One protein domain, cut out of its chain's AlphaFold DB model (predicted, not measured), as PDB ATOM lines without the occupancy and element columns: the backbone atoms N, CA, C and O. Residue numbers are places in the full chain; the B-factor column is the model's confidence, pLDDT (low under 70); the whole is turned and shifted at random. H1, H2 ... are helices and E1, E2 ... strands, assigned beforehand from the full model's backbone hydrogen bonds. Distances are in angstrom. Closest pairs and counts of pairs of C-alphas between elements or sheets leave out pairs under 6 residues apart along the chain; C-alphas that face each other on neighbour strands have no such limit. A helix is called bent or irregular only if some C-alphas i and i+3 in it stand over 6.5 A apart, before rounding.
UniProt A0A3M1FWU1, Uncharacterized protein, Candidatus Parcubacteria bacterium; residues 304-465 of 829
ATOM      1  N   GLN A 304      12.552 106.875  35.793       70.94
ATOM      2  CA  GLN A 304      13.155 106.380  37.041       70.94
ATOM      3  C   GLN A 304      14.158 105.255  36.764       70.94
ATOM      4  O   GLN A 304      15.244 105.218  37.342       70.94
ATOM      5  N   ILE A 305      13.822 104.361  35.834       69.06
ATOM      6  CA  ILE A 305      14.716 103.309  35.343       69.06
ATOM      7  C   ILE A 305      15.965 103.934  34.703       69.06
ATOM      8  O   ILE A 305      17.082 103.478  34.951       69.06
ATOM      9  N   ASP A 306      15.801 104.993  33.908       74.12
ATOM     10  CA  ASP A 306      16.915 105.720  33.302       74.12
ATOM     11  C   ASP A 306      17.767 106.473  34.339       74.12
ATOM     12  O   ASP A 306      18.985 106.544  34.183       74.12
ATOM     13  N   GLU A 307      17.168 107.011  35.405       78.62
ATOM     14  CA  GLU A 307      17.872 107.662  36.519       78.62
ATOM     15  C   GLU A 307      18.695 106.654  37.340       78.62
ATOM     16  O   GLU A 307      19.881 106.887  37.582       78.62
ATOM     17  N   ILE A 308      18.132 105.481  37.658       75.12
ATOM     18  CA  ILE A 308      18.854 104.368  38.300       75.12
ATOM     19  C   ILE A 308      20.027 103.906  37.420       75.12
ATOM     20  O   ILE A 308      21.159 103.799  37.898       75.12
ATOM     21  N   LYS A 309      19.792 103.694  36.115       77.94
ATOM     22  CA  LYS A 309      20.842 103.323  35.145       77.94
ATOM     23  C   LYS A 309      21.935 104.390  35.043       77.94
ATOM     24  O   LYS A 309      23.106 104.035  34.906       77.94
ATOM     25  N   LYS A 310      21.581 105.678  35.136       83.56
ATOM     26  CA  LYS A 310      22.539 106.796  35.182       83.56
ATOM     27  C   LYS A 310      23.335 106.816  36.489       83.56
ATOM     28  O   LYS A 310      24.540 107.025  36.409       83.56
ATOM     29  N   SER A 311      22.732 106.539  37.651       83.12
ATOM     30  CA  SER A 311      23.468 106.454  38.929       83.12
ATOM     31  C   SER A 311      24.469 105.296  38.928       83.12
ATOM     32  O   SER A 311      25.656 105.521  39.159       83.12
ATOM     33  N   GLU A 312      24.042 104.082  38.545       84.69
ATOM     34  CA  GLU A 312      24.944 102.920  38.452       84.69
ATOM     35  C   GLU A 312      26.104 103.195  37.475       84.69
ATOM     36  O   GLU A 312      27.265 102.892  37.754       84.69
ATOM     37  N   ALA A 313      25.805 103.822  36.331       89.38
ATOM     38  CA  ALA A 313      26.802 104.246  35.354       89.38
ATOM     39  C   ALA A 313      27.771 105.308  35.905       89.38
ATOM     40  O   ALA A 313      28.967 105.257  35.609       89.38
ATOM     41  N   GLN A 314      27.277 106.251  36.708       90.56
ATOM     42  CA  GLN A 314      28.065 107.327  37.303       90.56
ATOM     43  C   GLN A 314      29.038 106.785  38.357       90.56
ATOM     44  O   GLN A 314      30.222 107.123  38.311       90.56
ATOM     45  N   GLU A 315      28.565 105.899  39.236       90.00
ATOM     46  CA  GLU A 315      29.360 105.207  40.260       90.00
ATOM     47  C   GLU A 315      30.406 104.272  39.636       90.00
ATOM     48  O   GLU A 315      31.580 104.302  40.014       90.00
ATOM     49  N   LEU A 316      30.016 103.490  38.621       93.69
ATOM     50  CA  LEU A 316      30.934 102.625  37.880       93.69
ATOM     51  C   LEU A 316      32.030 103.439  37.173       93.69
ATOM     52  O   LEU A 316      33.190 103.021  37.143       93.69
ATOM     53  N   ALA A 317      31.701 104.611  36.623       94.25
ATOM     54  CA  ALA A 317      32.698 105.482  36.012       94.25
ATOM     55  C   ALA A 317      33.703 106.031  37.041       94.25
ATOM     56  O   ALA A 317      34.907 105.976  36.780       94.25
ATOM     57  N   ASP A 318      33.254 106.484  38.218       93.25
ATOM     58  CA  ASP A 318      34.168 106.914  39.287       93.25
ATOM     59  C   ASP A 318      35.021 105.756  39.814       93.25
ATOM     60  O   ASP A 318      36.217 105.941  40.042       93.25
ATOM     61  N   PHE A 319      34.467 104.547  39.949       95.56
ATOM     62  CA  PHE A 319      35.254 103.359  40.287       95.56
ATOM     63  C   PHE A 319      36.380 103.125  39.265       95.56
ATOM     64  O   PHE A 319      37.542 102.977  39.645       95.56
ATOM     65  N   ILE A 320      36.069 103.171  37.963       96.81
ATOM     66  CA  ILE A 320      37.059 103.001  36.888       96.81
ATOM     67  C   ILE A 320      38.121 104.114  36.922       96.81
ATOM     68  O   ILE A 320      39.307 103.828  36.749       96.81
ATOM     69  N   LEU A 321      37.738 105.374  37.152       95.44
ATOM     70  CA  LEU A 321      38.677 106.501  37.209       95.44
ATOM     71  C   LEU A 321      39.601 106.431  38.433       95.44
ATOM     72  O   LEU A 321      40.809 106.636  38.292       95.44
ATOM     73  N   ASN A 322      39.066 106.080  39.606       94.00
ATOM     74  CA  ASN A 322      39.852 105.870  40.824       94.00
ATOM     75  C   ASN A 322      40.814 104.681  40.674       94.00
ATOM     76  O   ASN A 322      42.000 104.811  40.979       94.00
ATOM     77  N   LEU A 323      40.347 103.565  40.105       95.44
ATOM     78  CA  LEU A 323      41.179 102.410  39.759       95.44
ATOM     79  C   LEU A 323      42.323 102.796  38.804       95.44
ATOM     80  O   LEU A 323      43.460 102.378  38.993       95.44
ATOM     81  N   LEU A 324      42.068 103.625  37.787       95.88
ATOM     82  CA  LEU A 324      43.118 104.106  36.879       95.88
ATOM     83  C   LEU A 324      44.092 105.091  37.548       95.88
ATOM     84  O   LEU A 324      45.222 105.228  37.077       95.88
ATOM     85  N   ALA A 325      43.691 105.757  38.633       94.00
ATOM     86  CA  ALA A 325      44.551 106.651  39.406       94.00
ATOM     87  C   ALA A 325      45.502 105.907  40.367       94.00
ATOM     88  O   ALA A 325      46.479 106.501  40.833       94.00
ATOM     89  N   GLU A 326      45.265 104.620  40.651       93.81
ATOM     90  CA  GLU A 326      46.110 103.841  41.560       93.81
ATOM     91  C   GLU A 326      47.560 103.666  41.046       93.81
ATOM     92  O   GLU A 326      47.792 103.375  39.862       93.81
ATOM     93  N   PRO A 327      48.571 103.735  41.940       92.06
ATOM     94  CA  PRO A 327      49.957 103.451  41.588       92.06
ATOM     95  C   PRO A 327      50.129 102.057  40.969       92.06
ATOM     96  O   PRO A 327      49.835 101.044  41.595       92.06
ATOM     97  N   GLY A 328      50.659 102.004  39.744       91.81
ATOM     98  CA  GLY A 328      50.961 100.755  39.035       91.81
ATOM     99  C   GLY A 328      49.935 100.342  37.970       91.81
ATOM    100  O   GLY A 328      50.280  99.573  37.072       91.81
ATOM    101  N   ARG A 329      48.711 100.885  37.989       94.56
ATOM    102  CA  ARG A 329      47.654 100.504  37.031       94.56
ATOM    103  C   ARG A 329      47.873 101.099  35.631       94.56
ATOM    104  O   ARG A 329      47.632 100.417  34.631       94.56
ATOM    105  N   VAL A 330      48.403 102.323  35.542       94.31
ATOM    106  CA  VAL A 330      48.757 103.014  34.285       94.31
ATOM    107  C   VAL A 330      50.277 103.027  34.080       94.31
ATOM    108  O   VAL A 330      51.024 103.356  34.997       94.31
ATOM    109  N   ASN A 331      50.746 102.712  32.865       92.06
ATOM    110  CA  ASN A 331      52.147 102.854  32.415       92.06
ATOM    111  C   ASN A 331      53.244 102.143  33.248       92.06
ATOM    112  O   ASN A 331      54.428 102.361  32.992       92.06
ATOM    113  N   SER A 332      52.893 101.277  34.203       88.94
ATOM    114  CA  SER A 332      53.867 100.509  34.992       88.94
ATOM    115  C   SER A 332      54.720  99.573  34.131       88.94
ATOM    116  O   SER A 332      54.301  99.136  33.059       88.94
ATOM    117  N   ASN A 333      55.904  99.206  34.624       86.38
ATOM    118  CA  ASN A 333      56.691  98.120  34.036       86.38
ATOM    119  C   ASN A 333      56.156  96.737  34.446       86.38
ATOM    120  O   ASN A 333      56.266  95.799  33.657       86.38
ATOM    121  N   ASP A 334      55.541  96.629  35.630       88.88
ATOM    122  CA  ASP A 334      54.834  95.430  36.092       88.88
ATOM    123  C   ASP A 334      53.698  95.104  35.112       88.88
ATOM    124  O   ASP A 334      52.837  95.945  34.842       88.88
ATOM    125  N   GLU A 335      53.737  93.916  34.512       84.81
ATOM    126  CA  GLU A 335      52.748  93.508  33.518       84.81
ATOM    127  C   GLU A 335      51.458  92.986  34.139       84.81
ATOM    128  O   GLU A 335      50.417  93.122  33.502       84.81
ATOM    129  N   ASP A 336      51.486  92.457  35.360       86.56
ATOM    130  CA  ASP A 336      50.305  91.908  36.022       86.56
ATOM    131  C   ASP A 336      49.429  93.044  36.563       86.56
ATOM    132  O   ASP A 336      48.235  93.099  36.248       86.56
ATOM    133  N   GLN A 337      50.033  94.021  37.252       89.50
ATOM    134  CA  GLN A 337      49.327  95.195  37.787       89.50
ATOM    135  C   GLN A 337      48.854  96.180  36.707       89.50
ATOM    136  O   GLN A 337      47.809  96.814  36.866       89.50
ATOM    137  N   ARG A 338      49.592  96.315  35.595       93.12
ATOM    138  CA  ARG A 338      49.255  97.264  34.524       93.12
ATOM    139  C   ARG A 338      47.961  96.864  33.815       93.12
ATOM    140  O   ARG A 338      47.888  95.804  33.185       93.12
ATOM    141  N   ILE A 339      46.977  97.760  33.839       94.56
ATOM    142  CA  ILE A 339      45.703  97.637  33.113       94.56
ATOM    143  C   ILE A 339      45.584  98.632  31.955       94.56
ATOM    144  O   ILE A 339      44.804  98.384  31.039       94.56
ATOM    145  N   ALA A 340      46.349  99.730  31.957       95.50
ATOM    146  CA  ALA A 340      46.217 100.787  30.957       95.50
ATOM    147  C   ALA A 340      47.542 101.461  30.561       95.50
ATOM    148  O   ALA A 340      48.554 101.396  31.266       95.50
ATOM    149  N   PHE A 341      47.508 102.155  29.420       94.88
ATOM    150  CA  PHE A 341      48.600 102.975  28.898       94.88
ATOM    151  C   PHE A 341      48.112 104.384  28.534       94.88
ATOM    152  O   PHE A 341      47.095 104.527  27.856       94.88
ATOM    153  N   LYS A 342      48.865 105.426  28.907       95.38
ATOM    154  CA  LYS A 342      48.573 106.824  28.528       95.38
ATOM    155  C   LYS A 342      49.397 107.275  27.323       95.38
ATOM    156  O   LYS A 342      50.613 107.084  27.297       95.38
ATOM    157  N   ALA A 343      48.749 107.926  26.362       94.00
ATOM    158  CA  ALA A 343      49.370 108.518  25.183       94.00
ATOM    159  C   ALA A 343      48.726 109.878  24.858       94.00
ATOM    160  O   ALA A 343      47.696 109.957  24.190       94.00
ATOM    161  N   GLY A 344      49.348 110.959  25.335       92.94
ATOM    162  CA  GLY A 344      48.835 112.319  25.174       92.94
ATOM    163  C   GLY A 344      47.579 112.535  26.018       92.94
ATOM    164  O   GLY A 344      47.581 112.244  27.215       92.94
ATOM    165  N   THR A 345      46.518 113.014  25.374       94.69
ATOM    166  CA  THR A 345      45.169 113.201  25.936       94.69
ATOM    167  C   THR A 345      44.300 111.940  25.861       94.69
ATOM    168  O   THR A 345      43.089 112.029  26.024       94.69
ATOM    169  N   ARG A 346      44.872 110.756  25.591       95.88
ATOM    170  CA  ARG A 346      44.121 109.490  25.546       95.88
ATOM    171  C   ARG A 346      44.715 108.422  26.448       95.88
ATOM    172  O   ARG A 346      45.937 108.298  26.561       95.88
ATOM    173  N   MET A 347      43.841 107.608  27.029       96.25
ATOM    174  CA  MET A 347      44.207 106.412  27.779       96.25
ATOM    175  C   MET A 347      43.611 105.168  27.119       96.25
ATOM    176  O   MET A 347      42.451 105.155  26.717       96.25
ATOM    177  N   PHE A 348      44.435 104.133  26.987       96.62
ATOM    178  CA  PHE A 348      44.130 102.865  26.337       96.62
ATOM    179  C   PHE A 348      44.087 101.779  27.410       96.62
ATOM    180  O   PHE A 348      45.129 101.411  27.955       96.62
ATOM    181  N   ILE A 349      42.890 101.294  27.727       96.94
ATOM    182  CA  ILE A 349      42.625 100.382  28.841       96.94
ATOM    183  C   ILE A 349      42.393  98.972  28.294       96.94
ATOM    184  O   ILE A 349      41.633  98.777  27.344       96.94
ATOM    185  N   HIS A 350      43.051  97.976  28.882       94.62
ATOM    186  CA  HIS A 350      42.958  96.581  28.464       94.62
ATOM    187  C   HIS A 350      41.620  95.975  28.903       94.62
ATOM    188  O   HIS A 350      41.440  95.650  30.077       94.62
ATOM    189  N   GLU A 351      40.704  95.778  27.949       94.19
ATOM    190  CA  GLU A 351      39.303  95.402  28.205       94.19
ATOM    191  C   GLU A 351      39.183  94.205  29.155       94.19
ATOM    192  O   GLU A 351      38.587  94.333  30.216       94.19
ATOM    193  N   GLN A 352      39.861  93.096  28.853       92.62
ATOM    194  CA  GLN A 352      39.792  91.876  29.666       92.62
ATOM    195  C   GLN A 352      40.267  92.058  31.116       92.62
ATOM    196  O   GLN A 352      39.785  91.358  32.000       92.62
ATOM    197  N   LYS A 353      41.205  92.979  31.379       94.44
ATOM    198  CA  LYS A 353      41.694  93.226  32.742       94.44
ATOM    199  C   LYS A 353      40.721  94.097  33.523       94.44
ATOM    200  O   LYS A 353      40.402  93.761  34.657       94.44
ATOM    201  N   LEU A 354      40.222  95.168  32.901       95.62
ATOM    202  CA  LEU A 354      39.213  96.024  33.518       95.62
ATOM    203  C   LEU A 354      37.920  95.239  33.777       95.62
ATOM    204  O   LEU A 354      37.413  95.263  34.888       95.62
ATOM    205  N   ALA A 355      37.441  94.472  32.795       93.75
ATOM    206  CA  ALA A 355      36.253  93.630  32.923       93.75
ATOM    207  C   ALA A 355      36.373  92.576  34.038       93.75
ATOM    208  O   ALA A 355      35.367  92.248  34.658       93.75
ATOM    209  N   LYS A 356      37.579  92.052  34.311       93.69
ATOM    210  CA  LYS A 356      37.806  91.146  35.448       93.69
ATOM    211  C   LYS A 356      37.734  91.897  36.778       93.69
ATOM    212  O   LYS A 356      36.989  91.490  37.656       93.69
ATOM    213  N   ILE A 357      38.458  93.012  36.894       93.88
ATOM    214  CA  ILE A 357      38.502  93.818  38.121       93.88
ATOM    215  C   ILE A 357      37.116  94.368  38.475       93.88
ATOM    216  O   ILE A 357      36.702  94.259  39.616       93.88
ATOM    217  N   VAL A 358      36.353  94.886  37.511       93.50
ATOM    218  CA  VAL A 358      34.991  95.389  37.765       93.50
ATOM    219  C   VAL A 358      34.046  94.255  38.208       93.50
ATOM    220  O   VAL A 358      33.210  94.469  39.081       93.50
ATOM    221  N   ALA A 359      34.188  93.034  37.677       87.38
ATOM    222  CA  ALA A 359      33.398  91.885  38.135       87.38
ATOM    223  C   ALA A 359      33.733  91.485  39.585       87.38
ATOM    224  O   ALA A 359      32.834  91.201  40.373       87.38
ATOM    225  N   GLU A 360      35.020  91.481  39.940       86.88
ATOM    226  CA  GLU A 360      35.511  91.023  41.246       86.88
ATOM    227  C   GLU A 360      35.446  92.091  42.352       86.88
ATOM    228  O   GLU A 360      35.182  91.745  43.496       86.88
ATOM    229  N   GLU A 361      35.681  93.369  42.035       88.31
ATOM    230  CA  GLU A 361      35.832  94.459  43.016       88.31
ATOM    231  C   GLU A 361      34.629  95.428  43.066       88.31
ATOM    232  O   GLU A 361      34.412  96.034  44.113       88.31
ATOM    233  N   PHE A 362      33.840  95.583  41.988       87.19
ATOM    234  CA  PHE A 362      32.664  96.482  41.966       87.19
ATOM    235  C   PHE A 362      31.336  95.726  42.127       87.19
ATOM    236  O   PHE A 362      30.506  96.115  42.943       87.19
ATOM    237  N   TYR A 363      31.133  94.627  41.390       79.25
ATOM    238  CA  TYR A 363      29.899  93.826  41.489       79.25
ATOM    239  C   TYR A 363      29.952  92.694  42.528       79.25
ATOM    240  O   TYR A 363      28.902  92.155  42.890       79.25
ATOM    241  N   ASP A 364      31.147  92.312  42.995       79.62
ATOM    242  CA  ASP A 364      31.359  91.134  43.852       79.62
ATOM    243  C   ASP A 364      30.672  89.875  43.256       79.62
ATOM    244  O   ASP A 364      29.945  89.139  43.924       79.62
ATOM    245  N   ASP A 365      30.845  89.672  41.944       76.00
ATOM    246  CA  ASP A 365      30.419  88.473  41.209       76.00
ATOM    247  C   ASP A 365      31.422  88.150  40.078       76.00
ATOM    248  O   ASP A 365      31.301  88.651  38.952       76.00
ATOM    249  N   PRO A 366      32.399  87.257  40.332       77.88
ATOM    250  CA  PRO A 366      33.344  86.793  39.319       77.88
ATOM    251  C   PRO A 366      32.690  86.098  38.109       77.88
ATOM    252  O   PRO A 366      33.312  86.020  37.048       77.88
ATOM    253  N   VAL A 367      31.450  85.604  38.215       75.69
ATOM    254  CA  VAL A 367      30.747  84.916  37.117       75.69
ATOM    255  C   VAL A 367      30.311  85.909  36.032       75.69
ATOM    256  O   VAL A 367      30.305  85.553  34.850       75.69
ATOM    257  N   LEU A 368      30.045  87.179  36.373       75.88
ATOM    258  CA  LEU A 368      29.767  88.245  35.392       75.88
ATOM    259  C   LEU A 368      30.891  88.421  34.363       75.88
ATOM    260  O   LEU A 368      30.623  88.789  33.217       75.88
ATOM    261  N   TYR A 369      32.139  88.124  34.740       84.94
ATOM    262  CA  TYR A 369      33.273  88.146  33.817       84.94
ATOM    263  C   TYR A 369      33.138  87.076  32.723       84.94
ATOM    264  O   TYR A 369      33.467  87.345  31.566       84.94
ATOM    265  N   GLU A 370      32.648  85.878  33.047       83.06
ATOM    266  CA  GLU A 370      32.508  84.770  32.089       83.06
ATOM    267  C   GLU A 370      31.288  84.916  31.165       83.06
ATOM    268  O   GLU A 370      31.285  84.373  30.055       83.06
ATOM    269  N   GLN A 371      30.273  85.690  31.566       79.81
ATOM    270  CA  GLN A 371      29.076  85.909  30.753       79.81
ATOM    271  C   GLN A 371      29.394  86.677  29.461       79.81
ATOM    272  O   GLN A 371      29.732  87.863  29.480       79.81
ATOM    273  N   THR A 372      29.209  86.020  28.315       81.00
ATOM    274  CA  THR A 372      29.398  86.618  26.984       81.00
ATOM    275  C   THR A 372      28.081  86.936  26.278       81.00
ATOM    276  O   THR A 372      27.058  86.282  26.485       81.00
ATOM    277  N   THR A 373      28.100  87.969  25.439       73.69
ATOM    278  CA  THR A 373      27.058  88.281  24.454       73.69
ATOM    279  C   THR A 373      27.243  87.430  23.192       73.69
ATOM    280  O   THR A 373      28.326  86.905  22.934       73.69
ATOM    281  N   GLY A 374      26.205  87.307  22.354       62.06
ATOM    282  CA  GLY A 374      26.223  86.451  21.151       62.06
ATOM    283  C   GLY A 374      27.238  86.833  20.054       62.06
ATOM    284  O   GLY A 374      27.387  86.110  19.070       62.06
ATOM    285  N   ASP A 375      27.942  87.956  20.211       69.06
ATOM    286  CA  ASP A 375      29.059  88.410  19.373       69.06
ATOM    287  C   ASP A 375      30.453  88.093  19.963       69.06
ATOM    288  O   ASP A 375      31.460  88.312  19.289       69.06
ATOM    289  N   GLY A 376      30.519  87.556  21.187       70.88
ATOM    290  CA  GLY A 376      31.749  87.197  21.892       70.88
ATOM    291  C   GLY A 376      32.364  88.297  22.768       70.88
ATOM    292  O   GLY A 376      33.442  88.072  23.320       70.88
ATOM    293  N   ARG A 377      31.721  89.466  22.929       80.69
ATOM    294  CA  ARG A 377      32.076  90.414  24.007       80.69
ATOM    295  C   ARG A 377      31.611  89.865  25.364       80.69
ATOM    296  O   ARG A 377      30.770  88.971  25.416       80.69
ATOM    297  N   ARG A 378      32.140  90.389  26.474       85.25
ATOM    298  CA  ARG A 378      31.607  90.116  27.825       85.25
ATOM    299  C   ARG A 378      30.441  91.065  28.108       85.25
ATOM    300  O   ARG A 378      30.525  92.234  27.736       85.25
ATOM    301  N   LYS A 379      29.383  90.611  28.793       83.62
ATOM    302  CA  LYS A 379      28.228  91.469  29.141       83.62
ATOM    303  C   LYS A 379      28.659  92.697  29.949       83.62
ATOM    304  O   LYS A 379      28.247  93.812  29.646       83.62
ATOM    305  N   ILE A 380      29.547  92.496  30.925       90.94
ATOM    306  CA  ILE A 380      30.081  93.561  31.784       90.94
ATOM    307  C   ILE A 380      30.814  94.659  30.994       90.94
ATOM    308  O   ILE A 380      30.734  95.834  31.343       90.94
ATOM    309  N   THR A 381      31.445  94.313  29.866       93.81
ATOM    310  CA  THR A 381      32.095  95.279  28.969       93.81
ATOM    311  C   THR A 381      31.081  96.248  28.350       93.81
ATOM    312  O   THR A 381      31.431  97.392  28.083       93.81
ATOM    313  N   GLU A 382      29.817  95.848  28.163       91.00
ATOM    314  CA  GLU A 382      28.771  96.757  27.676       91.00
ATOM    315  C   GLU A 382      28.323  97.761  28.754       91.00
ATOM    316  O   GLU A 382      28.176  98.939  28.425       91.00
ATOM    317  N   LYS A 383      28.228  97.354  30.035       91.31
ATOM    318  CA  LYS A 383      28.021  98.286  31.166       91.31
ATOM    319  C   LYS A 383      29.186  99.274  31.310       91.31
ATOM    320  O   LYS A 383      28.961 100.476  31.397       91.31
ATOM    321  N   ILE A 384      30.429  98.788  31.248       95.69
ATOM    322  CA  ILE A 384      31.644  99.620  31.311       95.69
ATOM    323  C   ILE A 384      31.686 100.649  30.166       95.69
ATOM    324  O   ILE A 384      32.016 101.814  30.390       95.69
ATOM    325  N   LEU A 385      31.349 100.238  28.938       95.44
ATOM    326  CA  LEU A 385      31.280 101.148  27.791       95.44
ATOM    327  C   LEU A 385      30.155 102.180  27.959       95.44
ATOM    328  O   LEU A 385      30.378 103.345  27.658       95.44
ATOM    329  N   TYR A 386      28.983 101.790  28.466       93.94
ATOM    330  CA  TYR A 386      27.887 102.725  28.746       93.94
ATOM    331  C   TYR A 386      28.278 103.780  29.797       93.94
ATOM    332  O   TYR A 386      28.130 104.973  29.539       93.94
ATOM    333  N   ALA A 387      28.866 103.361  30.924       95.12
ATOM    334  CA  ALA A 387      29.321 104.244  32.002       95.12
ATOM    335  C   ALA A 387      30.308 105.323  31.527       95.12
ATOM    336  O   ALA A 387      30.128 106.516  31.778       95.12
ATOM    337  N   LEU A 388      31.323 104.918  30.758       95.75
ATOM    338  CA  LEU A 388      32.308 105.844  30.194       95.75
ATOM    339  C   LEU A 388      31.727 106.743  29.086       95.75
ATOM    340  O   LEU A 388      32.315 107.783  28.783       95.75
ATOM    341  N   ASP A 389      30.592 106.368  28.488       95.12
ATOM    342  CA  ASP A 389      29.889 107.190  27.501       95.12
ATOM    343  C   ASP A 389      28.964 108.232  28.142       95.12
ATOM    344  O   ASP A 389      28.889 109.348  27.631       95.12
ATOM    345  N   GLN A 390      28.325 107.920  29.281       93.00
ATOM    346  CA  GLN A 390      27.522 108.896  30.040       93.00
ATOM    347  C   GLN A 390      28.379 110.067  30.555       93.00
ATOM    348  O   GLN A 390      27.936 111.211  30.521       93.00
ATOM    349  N   ARG A 391      29.643 109.812  30.927       90.62
ATOM    350  CA  ARG A 391      30.646 110.853  31.253       90.62
ATOM    351  C   ARG A 391      31.216 111.597  30.033       90.62
ATOM    352  O   ARG A 391      32.070 112.460  30.191       90.62
ATOM    353  N   GLY A 392      30.860 111.214  28.804       92.88
ATOM    354  CA  GLY A 392      31.470 111.756  27.580       92.88
ATOM    355  C   GLY A 392      32.961 111.416  27.384       92.88
ATOM    356  O   GLY A 392      33.599 111.939  26.468       92.88
ATOM    357  N   LEU A 393      33.532 110.535  28.213       95.12
ATOM    358  CA  LEU A 393      34.956 110.182  28.194       95.12
ATOM    359  C   LEU A 393      35.310 109.202  27.069       95.12
ATOM    360  O   LEU A 393      36.441 109.205  26.576       95.12
ATOM    361  N   LEU A 394      34.368 108.349  26.660       97.00
ATOM    362  CA  LEU A 394      34.590 107.281  25.686       97.00
ATOM    363  C   LEU A 394      34.913 107.809  24.274       97.00
ATOM    364  O   LEU A 394      34.159 108.571  23.669       97.00
ATOM    365  N   VAL A 395      36.021 107.340  23.689       96.06
ATOM    366  CA  VAL A 395      36.407 107.692  22.313       96.06
ATOM    367  C   VAL A 395      35.541 106.932  21.314       96.06
ATOM    368  O   VAL A 395      35.862 105.822  20.897       96.06
ATOM    369  N   LYS A 396      34.459 107.572  20.874       95.12
ATOM    370  CA  LYS A 396      33.547 107.038  19.854       95.12
ATOM    371  C   LYS A 396      34.039 107.177  18.408       95.12
ATOM    372  O   LYS A 396      33.350 106.706  17.515       95.12
ATOM    373  N   GLU A 397      35.205 107.768  18.131       92.62
ATOM    374  CA  GLU A 397      35.608 108.125  16.756       92.62
ATOM    375  C   GLU A 397      36.937 107.527  16.277       92.62
ATOM    376  O   GLU A 397      37.971 107.602  16.950       92.62
ATOM    377  N   HIS A 398      36.938 106.994  15.050       91.81
ATOM    378  CA  HIS A 398      38.147 106.536  14.365       91.81
ATOM    379  C   HIS A 398      38.023 106.646  12.835       91.81
ATOM    380  O   HIS A 398      37.090 106.104  12.247       91.81
ATOM    381  N   LYS A 399      39.005 107.293  12.181       89.94
ATOM    382  CA  LYS A 399      39.098 107.454  10.708       89.94
ATOM    383  C   LYS A 399      37.806 108.003  10.071       89.94
ATOM    384  O   LYS A 399      37.276 107.412   9.136       89.94
ATOM    385  N   GLY A 400      37.285 109.104  10.619       89.19
ATOM    386  CA  GLY A 400      36.069 109.762  10.120       89.19
ATOM    387  C   GLY A 400      34.774 108.968  10.327       89.19
ATOM    388  O   GLY A 400      33.759 109.307   9.730       89.19
ATOM    389  N   LYS A 401      34.794 107.899  11.136       89.38
ATOM    390  CA  LYS A 401      33.603 107.126  11.504       89.38
ATOM    391  C   LYS A 401      33.363 107.205  13.005       89.38
ATOM    392  O   LYS A 401      34.265 106.901  13.792       89.38
ATOM    393  N   THR A 402      32.140 107.571  13.368       90.88
ATOM    394  CA  THR A 402      31.636 107.605  14.743       90.88
ATOM    395  C   THR A 402      30.894 106.297  15.039       90.88
ATOM    396  O   THR A 402      30.167 105.771  14.196       90.88
ATOM    397  N   PHE A 403      31.111 105.740  16.226       88.94
ATOM    398  CA  PHE A 403      30.600 104.450  16.681       88.94
ATOM    399  C   PHE A 403      29.688 104.655  17.899       88.94
ATOM    400  O   PHE A 403      29.972 105.481  18.759       88.94
ATOM    401  N   ASN A 404      28.612 103.872  18.010       90.12
ATOM    402  CA  ASN A 404      27.829 103.773  19.250       90.12
ATOM    403  C   ASN A 404      28.710 103.179  20.377       90.12
ATOM    404  O   ASN A 404      29.613 102.396  20.072       90.12
ATOM    405  N   TYR A 405      28.451 103.483  21.657       91.69
ATOM    406  CA  TYR A 405      29.251 103.009  22.799       91.69
ATOM    407  C   TYR A 405      29.459 101.488  22.778       91.69
ATOM    408  O   TYR A 405      30.588 101.019  22.916       91.69
ATOM    409  N   LYS A 406      28.411 100.713  22.451       89.69
ATOM    410  CA  LYS A 406      28.461  99.242  22.300       89.69
ATOM    411  C   LYS A 406      29.523  98.764  21.294       89.69
ATOM    412  O   LYS A 406      30.029  97.648  21.411       89.69
ATOM    413  N   ALA A 407      29.862  99.605  20.313       88.06
ATOM    414  CA  ALA A 407      30.822  99.346  19.243       88.06
ATOM    415  C   ALA A 407      32.173 100.077  19.400       88.06
ATOM    416  O   ALA A 407      33.091  99.802  18.622       88.06
ATOM    417  N   ALA A 408      32.331 100.957  20.397       92.56
ATOM    418  CA  ALA A 408      33.534 101.759  20.655       92.56
ATOM    419  C   ALA A 408      34.663 100.961  21.354       92.56
ATOM    420  O   ALA A 408      35.310 101.419  22.295       92.56
ATOM    421  N   LEU A 409      34.902  99.739  20.871       93.81
ATOM    422  CA  LEU A 409      35.953  98.834  21.327       93.81
ATOM    423  C   LEU A 409      36.971  98.636  20.198       93.81
ATOM    424  O   LEU A 409      36.600  98.326  19.062       93.81
ATOM    425  N   PHE A 410      38.260  98.792  20.497       94.50
ATOM    426  CA  PHE A 410      39.302  98.949  19.479       94.50
ATOM    427  C   PHE A 410      40.433  97.924  19.581       94.50
ATOM    428  O   PHE A 410      40.709  97.367  20.638       94.50
ATOM    429  N   LYS A 411      41.136  97.704  18.470       93.31
ATOM    430  CA  LYS A 411      42.455  97.062  18.420       93.31
ATOM    431  C   LYS A 411      43.504  98.167  18.430       93.31
ATOM    432  O   LYS A 411      43.437  99.080  17.603       93.31
ATOM    433  N   ALA A 412      44.479  98.083  19.327       92.88
ATOM    434  CA  ALA A 412      45.559  99.063  19.431       92.88
ATOM    435  C   ALA A 412      46.930  98.389  19.388       92.88
ATOM    436  O   ALA A 412      47.075  97.234  19.780       92.88
ATOM    437  N   GLN A 413      47.948  99.109  18.927       92.00
ATOM    438  CA  GLN A 413      49.317  98.603  18.849       92.00
ATOM    439  C   GLN A 413      50.299  99.680  19.299       92.00
ATOM    440  O   GLN A 413      50.115 100.861  18.993       92.00
ATOM    441  N   ALA A 414      51.327  99.281  20.048       90.88
ATOM    442  CA  ALA A 414      52.383 100.183  20.479       90.88
ATOM    443  C   ALA A 414      53.183 100.694  19.275       90.88
ATOM    444  O   ALA A 414      53.613  99.922  18.413       90.88
ATOM    445  N   TYR A 415      53.398 102.001  19.236       88.50
ATOM    446  CA  TYR A 415      54.084 102.696  18.158       88.50
ATOM    447  C   TYR A 415      55.379 103.326  18.684       88.50
ATOM    448  O   TYR A 415      55.411 103.881  19.783       88.50
ATOM    449  N   ASN A 416      56.464 103.228  17.912       88.69
ATOM    450  CA  ASN A 416      57.758 103.806  18.263       88.69
ATOM    451  C   ASN A 416      57.980 105.130  17.506       88.69
ATOM    452  O   ASN A 416      58.426 105.094  16.355       88.69
ATOM    453  N   PRO A 417      57.752 106.302  18.136       86.12
ATOM    454  CA  PRO A 417      57.881 107.598  17.467       86.12
ATOM    455  C   PRO A 417      59.307 107.919  17.007       86.12
ATOM    456  O   PRO A 417      59.474 108.750  16.126       86.12
ATOM    457  N   LYS A 418      60.340 107.261  17.556       88.38
ATOM    458  CA  LYS A 418      61.741 107.466  17.143       88.38
ATOM    459  C   LYS A 418      62.135 106.677  15.889       88.38
ATOM    460  O   LYS A 418      63.262 106.821  15.425       88.38
ATOM    461  N   LYS A 419      61.263 105.790  15.396       87.44
ATOM    462  CA  LYS A 419      61.507 104.941  14.216       87.44
ATOM    463  C   LYS A 419      60.351 104.931  13.208       87.44
ATOM    464  O   LYS A 419      60.459 104.206  12.233       87.44
ATOM    465  N   ASP A 420      59.264 105.659  13.480       87.75
ATOM    466  CA  ASP A 420      57.990 105.636  12.735       87.75
ATOM    467  C   ASP A 420      57.483 104.215  12.406       87.75
ATOM    468  O   ASP A 420      57.039 103.897  11.307       87.75
ATOM    469  N   VAL A 421      57.609 103.302  13.377       87.44
ATOM    470  CA  VAL A 421      57.309 101.875  13.193       87.44
ATOM    471  C   VAL A 421      56.476 101.343  14.355       87.44
ATOM    472  O   VAL A 421      56.774 101.573  15.531       87.44
ATOM    473  N   PHE A 422      55.437 100.580  14.017       84.94
ATOM    474  CA  PHE A 422      54.663  99.785  14.965       84.94
ATOM    475  C   PHE A 422      55.492  98.613  15.495       84.94
ATOM    476  O   PHE A 422      56.101  97.869  14.726       84.94
ATOM    477  N   LEU A 423      55.509  98.424  16.814       82.69
ATOM    478  CA  LEU A 423      56.278  97.345  17.428       82.69
ATOM    479  C   LEU A 423      55.643  95.980  17.099       82.69
ATOM    480  O   LEU A 423      54.417  95.849  17.165       82.69
ATOM    481  N   PRO A 424      56.441  94.962  16.723       75.44
ATOM    482  CA  PRO A 424      55.920  93.702  16.205       75.44
ATOM    483  C   PRO A 424      55.120  92.932  17.258       75.44
ATOM    484  O   PRO A 424      55.487  92.880  18.434       75.44
ATOM    485  N   ARG A 425      54.047  92.278  16.800       65.62
ATOM    486  CA  ARG A 425      53.010  91.677  17.656       65.62
ATOM    487  C   ARG A 425      53.515  90.604  18.631       65.62
ATOM    488  O   ARG A 425      52.901  90.357  19.658       65.62
ATOM    489  N   ASN A 426      54.656  89.993  18.319       59.00
ATOM    490  CA  ASN A 426      55.248  88.907  19.101       59.00
ATOM    491  C   ASN A 426      56.139  89.400  20.260       59.00
ATOM    492  O   ASN A 426      56.640  88.581  21.028       59.00
ATOM    493  N   ASN A 427      56.359  90.715  20.404       56.88
ATOM    494  CA  ASN A 427      57.088  91.270  21.544       56.88
ATOM    495  C   ASN A 427      56.182  91.270  22.788       56.88
ATOM    496  O   ASN A 427      55.490  92.256  23.032       56.88
ATOM    497  N   LYS A 428      56.153  90.146  23.520       53.53
ATOM    498  CA  LYS A 428      55.137  89.787  24.536       53.53
ATOM    499  C   LYS A 428      54.614  90.964  25.373       53.53
ATOM    500  O   LYS A 428      53.413  91.190  25.397       53.53
ATOM    501  N   ASN A 429      55.512  91.754  25.955       53.69
ATOM    502  CA  ASN A 429      55.177  92.798  26.926       53.69
ATOM    503  C   ASN A 429      54.590  94.094  26.312       53.69
ATOM    504  O   ASN A 429      54.158  94.987  27.042       53.69
ATOM    505  N   ILE A 430      54.646  94.255  24.979       58.38
ATOM    506  CA  ILE A 430      54.355  95.517  24.255       58.38
ATOM    507  C   ILE A 430      53.553  95.279  22.942       58.38
ATOM    508  O   ILE A 430      53.090  96.217  22.297       58.38
ATOM    509  N   GLY A 431      53.370  94.020  22.531       58.28
ATOM    510  CA  GLY A 431      52.975  93.564  21.188       58.28
ATOM    511  C   GLY A 431      51.535  93.827  20.717       58.28
ATOM    512  O   GLY A 431      51.063  93.140  19.818       58.28
ATOM    513  N   GLY A 432      50.835  94.822  21.253       74.56
ATOM    514  CA  GLY A 432      49.509  95.221  20.774       74.56
ATOM    515  C   GLY A 432      48.355  94.315  21.214       74.56
ATOM    516  O   GLY A 432      48.484  93.113  21.430       74.56
ATOM    517  N   TRP A 433      47.182  94.927  21.333       86.25
ATOM    518  CA  TRP A 433      46.078  94.443  22.152       86.25
ATOM    519  C   TRP A 433      44.835  94.158  21.295       86.25
ATOM    520  O   TRP A 433      44.489  94.968  20.425       86.25
ATOM    521  N   PRO A 434      44.165  93.003  21.487       86.50
ATOM    522  CA  PRO A 434      43.054  92.572  20.635       86.50
ATOM    523  C   PRO A 434      41.751  93.336  20.905       86.50
ATOM    524  O   PRO A 434      40.937  93.465  19.992       86.50
ATOM    525  N   ALA A 435      41.580  93.833  22.132       91.62
ATOM    526  CA  ALA A 435      40.463  94.650  22.581       91.62
ATOM    527  C   ALA A 435      40.961  95.648  23.640       91.62
ATOM    528  O   ALA A 435      41.510  95.255  24.670       91.62
ATOM    529  N   VAL A 436      40.775  96.939  23.375       94.75
ATOM    530  CA  VAL A 436      40.988  98.033  24.323       94.75
ATOM    531  C   VAL A 436      39.812  98.994  24.292       94.75
ATOM    532  O   VAL A 436      39.256  99.293  23.231       94.75
ATOM    533  N   ILE A 437      39.476  99.493  25.473       97.00
ATOM    534  CA  ILE A 437      38.604 100.647  25.667       97.00
ATOM    535  C   ILE A 437      39.513 101.878  25.607       97.00
ATOM    536  O   ILE A 437      40.630 101.848  26.130       97.00
ATOM    537  N   VAL A 438      39.081 102.943  24.934       97.12
ATOM    538  CA  VAL A 438      39.881 104.168  24.803       97.12
ATOM    539  C   VAL A 438      39.067 105.341  25.321       97.12
ATOM    540  O   VAL A 438      37.959 105.566  24.844       97.12
ATOM    541  N   ILE A 439      39.628 106.085  26.272       97.25
ATOM    542  CA  ILE A 439      39.029 107.312  26.808       97.25
ATOM    543  C   ILE A 439      39.875 108.533  26.441       97.25
ATOM    544  O   ILE A 439      41.106 108.443  26.342       97.25
ATOM    545  N   ASN A 440      39.214 109.668  26.226       96.06
ATOM    546  CA  ASN A 440      39.851 110.979  26.247       96.06
ATOM    547  C   ASN A 440      40.077 111.402  27.709       96.06
ATOM    548  O   ASN A 440      39.354 110.982  28.608       96.06
ATOM    549  N   LEU A 441      41.085 112.240  27.929       94.12
ATOM    550  CA  LEU A 441      41.428 112.828  29.218       94.12
ATOM    551  C   LEU A 441      41.293 114.350  29.109       94.12
ATOM    552  O   LEU A 441      41.969 114.960  28.274       94.12
ATOM    553  N   SER A 442      40.455 114.952  29.953       90.75
ATOM    554  CA  SER A 442      40.371 116.403  30.176       90.75
ATOM    555  C   SER A 442      40.975 116.779  31.533       90.75
ATOM    556  O   SER A 442      41.205 115.914  32.387       90.75
ATOM    557  N   PHE A 443      41.252 118.069  31.739       85.62
ATOM    558  CA  PHE A 443      41.652 118.570  33.058       85.62
ATOM    559  C   PHE A 443      40.489 118.574  34.054       85.62
ATOM    560  O   PHE A 443      40.734 118.420  35.245       85.62
ATOM    561  N   ASP A 444      39.261 118.704  33.561       84.12
ATOM    562  CA  ASP A 444      38.059 118.901  34.369       84.12
ATOM    563  C   ASP A 444      37.545 117.569  34.948       84.12
ATOM    564  O   ASP A 444      37.373 117.448  36.156       84.12
ATOM    565  N   GLU A 445      37.416 116.531  34.110       83.56
ATOM    566  CA  GLU A 445      36.961 115.190  34.525       83.56
ATOM    567  C   GLU A 445      38.105 114.304  35.043       83.56
ATOM    568  O   GLU A 445      37.896 113.406  35.855       83.56
ATOM    569  N   THR A 446      39.334 114.494  34.541       88.44
ATOM    570  CA  THR A 446      40.441 113.544  34.779       88.44
ATOM    571  C   THR A 446      41.772 114.187  35.221       88.44
ATOM    572  O   THR A 446      42.835 113.769  34.744       88.44
ATOM    573  N   PRO A 447      41.783 115.164  36.158       88.75
ATOM    574  CA  PRO A 447      42.974 115.954  36.507       88.75
ATOM    575  C   PRO A 447      44.178 115.106  36.946       88.75
ATOM    576  O   PRO A 447      45.316 115.377  36.557       88.75
ATOM    577  N   LEU A 448      43.943 114.032  37.710       90.12
ATOM    578  CA  LEU A 448      45.005 113.110  38.124       90.12
ATOM    579  C   LEU A 448      45.568 112.329  36.928       90.12
ATOM    580  O   LEU A 448      46.784 112.277  36.742       90.12
ATOM    581  N   LEU A 449      44.701 111.770  36.080       92.25
ATOM    582  CA  LEU A 449      45.107 110.925  34.954       92.25
ATOM    583  C   LEU A 449      45.813 111.726  33.853       92.25
ATOM    584  O   LEU A 449      46.801 111.245  33.295       92.25
ATOM    585  N   ILE A 450      45.356 112.945  33.540       92.56
ATOM    586  CA  ILE A 450      45.972 113.779  32.496       92.56
ATOM    587  C   ILE A 450      47.397 114.217  32.872       92.56
ATOM    588  O   ILE A 450      48.261 114.283  31.990       92.56
ATOM    589  N   SER A 451      47.668 114.405  34.172       90.88
ATOM    590  CA  SER A 451      48.988 114.769  34.712       90.88
ATOM    591  C   SER A 451      50.055 113.670  34.569       90.88
ATOM    592  O   SER A 451      51.253 113.965  34.575       90.88
ATOM    593  N   MET A 452      49.647 112.405  34.404       93.12
ATOM    594  CA  MET A 452      50.572 111.274  34.308       93.12
ATOM    595  C   MET A 452      51.487 111.373  33.078       93.12
ATOM    596  O   MET A 452      51.090 111.841  32.003       93.12
ATOM    597  N   SER A 453      52.712 110.858  33.195       92.88
ATOM    598  CA  SER A 453      53.636 110.742  32.063       92.88
ATOM    599  C   SER A 453      53.071 109.832  30.963       92.88
ATOM    600  O   SER A 453      52.275 108.928  31.219       92.88
ATOM    601  N   ASN A 454      53.471 110.069  29.713       93.00
ATOM    602  CA  ASN A 454      53.075 109.228  28.579       93.00
ATOM    603  C   ASN A 454      53.931 107.950  28.511       93.00
ATOM    604  O   ASN A 454      55.099 107.956  28.899       93.00
ATOM    605  N   ALA A 455      53.372 106.873  27.954       90.62
ATOM    606  CA  ALA A 455      54.102 105.636  27.701       90.62
ATOM    607  C   ALA A 455      55.291 105.878  26.743       90.62
ATOM    608  O   ALA A 455      55.142 106.631  25.775       90.62
ATOM    609  N   PRO A 456      56.446 105.203  26.926       86.88
ATOM    610  CA  PRO A 456      57.607 105.356  26.039       86.88
ATOM    611  C   PRO A 456      57.350 104.843  24.611       86.88
ATOM    612  O   PRO A 456      57.997 105.289  23.664       86.88
ATOM    613  N   PHE A 457      56.385 103.931  24.457       89.19
ATOM    614  CA  PHE A 457      55.887 103.419  23.181       89.19
ATOM    615  C   PHE A 457      54.358 103.588  23.147       89.19
ATOM    616  O   PHE A 457      53.634 102.644  23.475       89.19
ATOM    617  N   PRO A 458      53.849 104.799  22.853       89.25
ATOM    618  CA  PRO A 458      52.426 105.102  22.952       89.25
ATOM    619  C   PRO A 458      51.586 104.188  22.041       89.25
ATOM    620  O   PRO A 458      51.947 103.993  20.875       89.25
ATOM    621  N   PRO A 459      50.456 103.638  22.522       92.62
ATOM    622  CA  PRO A 459      49.506 102.949  21.662       92.62
ATOM    623  C   PRO A 459      48.895 103.880  20.610       92.62
ATOM    624  O   PRO A 459      48.651 105.062  20.860       92.62
ATOM    625  N   ARG A 460      48.570 103.326  19.441       92.69
ATOM    626  CA  ARG A 460      47.673 103.938  18.449       92.69
ATOM    627  C   ARG A 460      46.549 102.960  18.100       92.69
ATOM    628  O   ARG A 460      46.758 101.746  18.110       92.69
ATOM    629  N   ILE A 461      45.362 103.486  17.787       93.75
ATOM    630  CA  ILE A 461      44.222 102.688  17.305       93.75
ATOM    631  C   ILE A 461      44.517 102.208  15.879       93.75
ATOM    632  O   ILE A 461      44.794 103.021  14.998       93.75
ATOM    633  N   MET A 462      44.408 100.900  15.647       92.00
ATOM    634  CA  MET A 462      44.601 100.274  14.334       92.00
ATOM    635  C   MET A 462      43.272 100.156  13.577       92.00
ATOM    636  O   MET A 462      43.167 100.533  12.404       92.00
ATOM    637  N   SER A 463      42.257  99.624  14.264       90.69
ATOM    638  CA  SER A 463      40.907  99.381  13.749       90.69
ATOM    639  C   SER A 463      39.919  99.104  14.896       90.69
ATOM    640  O   SER A 463      40.342  98.687  15.975       90.69
ATOM    641  N   PRO A 464      38.602  99.299  14.698       90.94
ATOM    642  CA  PRO A 464      37.578  98.806  15.625       90.94
ATOM    643  C   PRO A 464      37.556  97.266  15.701       90.94
ATOM    644  O   PRO A 464      38.000  96.550  14.792       90.94
ATOM    645  N   VAL A 465      37.003  96.723  16.788       88.19
ATOM    646  CA  VAL A 465      36.871  95.270  16.978       88.19
ATOM    647  C   VAL A 465      35.801  94.674  16.058       88.19
ATOM    648  O   VAL A 465      36.082  93.658  15.420       88.19
TER     649      VAL A 465
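This is residues 304 to 465 of the 829 residues of an uncharacterized protein of Candidatus Parcubacteria bacterium (UniProt A0A3M1FWU1). A strongly twisted sheet of five strands folds back on itself, E1 and E2 facing E3 and E5 across the hinge E4, and three crossed helices, H1, H2 and H4, pack together at one side of it. The long helix H1 reaches away at one end of the longest axis, and the loop between E3 and E4 reaches out at the other. The printed part has 162 residues, with five named helices and five named strands in the order H1 E1 E2 H2 H3 H4 E3 E4 H5 E5. The sheet runs E1 E2 E4 E3 E5, antiparallel throughout, and the class is mixed, helices and strands. The whole is compact, with a radius of gyration of the C-alphas of 15.4 A and spans of 53 by 36 by 35 A.

H1, residues 304 to 325, begins at C-alpha 304 (13.155, 106.380, 37.041) and is 31.5 A long. E1 is residues 340 to 343, E2 residues 346 to 350, H2 residues 351 to 362, 15.3 A, and H3 residues 367 to 370. H4, residues 379 to 390, is 17.5 A long. E3, residues 409 to 416, is 22.6 A long and E4, residues 433 to 440, is 18.1 A. H5 is residues 447 to 451, and E5, residues 459 to 464, ends at C-alpha 464 (37.578, 98.806, 15.625).

In this folded sheet, one sheet bent back into two leaves, E1 and E2 face E3 and E5 with 21 pairs of C-alphas within 11 A. The hairpin E1 and E2 has N 343 and O 346 at 2.8 A. E2 and E4 have N 349 and O 437 at 2.8 A, the hairpin E3 and E4 N 436 and O 410 at 2.8 A, and E3 and E5 N 411 and O 463 at 2.8 A, each within hydrogen-bond range. E4, H5 and E5 form a split strand-helix-strand unit, two strands of one sheet joined through a helix and not neighbours, with E3 between them in the sheet, and its crossover is right-handed. H2, H4 and H5 only graze the sheet. H4 touches H1, with residues 310 to 317 of H1 alone, about perpendicular at 88 degrees; the closest C-alphas, of Ala 313 and Ala 387, are 4.2 A apart. H2 touches H4, with residues 380 to 384 of H4 alone, about perpendicular at 90 degrees; the closest C-alphas are those of Ala 355 and Thr 381, 6.0 A. H3 touches H2, the C-alphas of Lys 356 and Tyr 369 closest at 5.7 A. Every O i to N i+4 pair is within hydrogen-bond range in H1, H2 and H5, and 7 of 8 in H4; H3 is too short for one.

The C-alphas farthest apart are those of Gln 304 and Lys 419, 53.5 A. The printed part has no cut. The links H1 to E1, H4 to E3 and E3 to E4 are long. The mean pLDDT of the printed part is 87.9; residue 305, residues 374 to 375 and residues 425 to 431 are under 70.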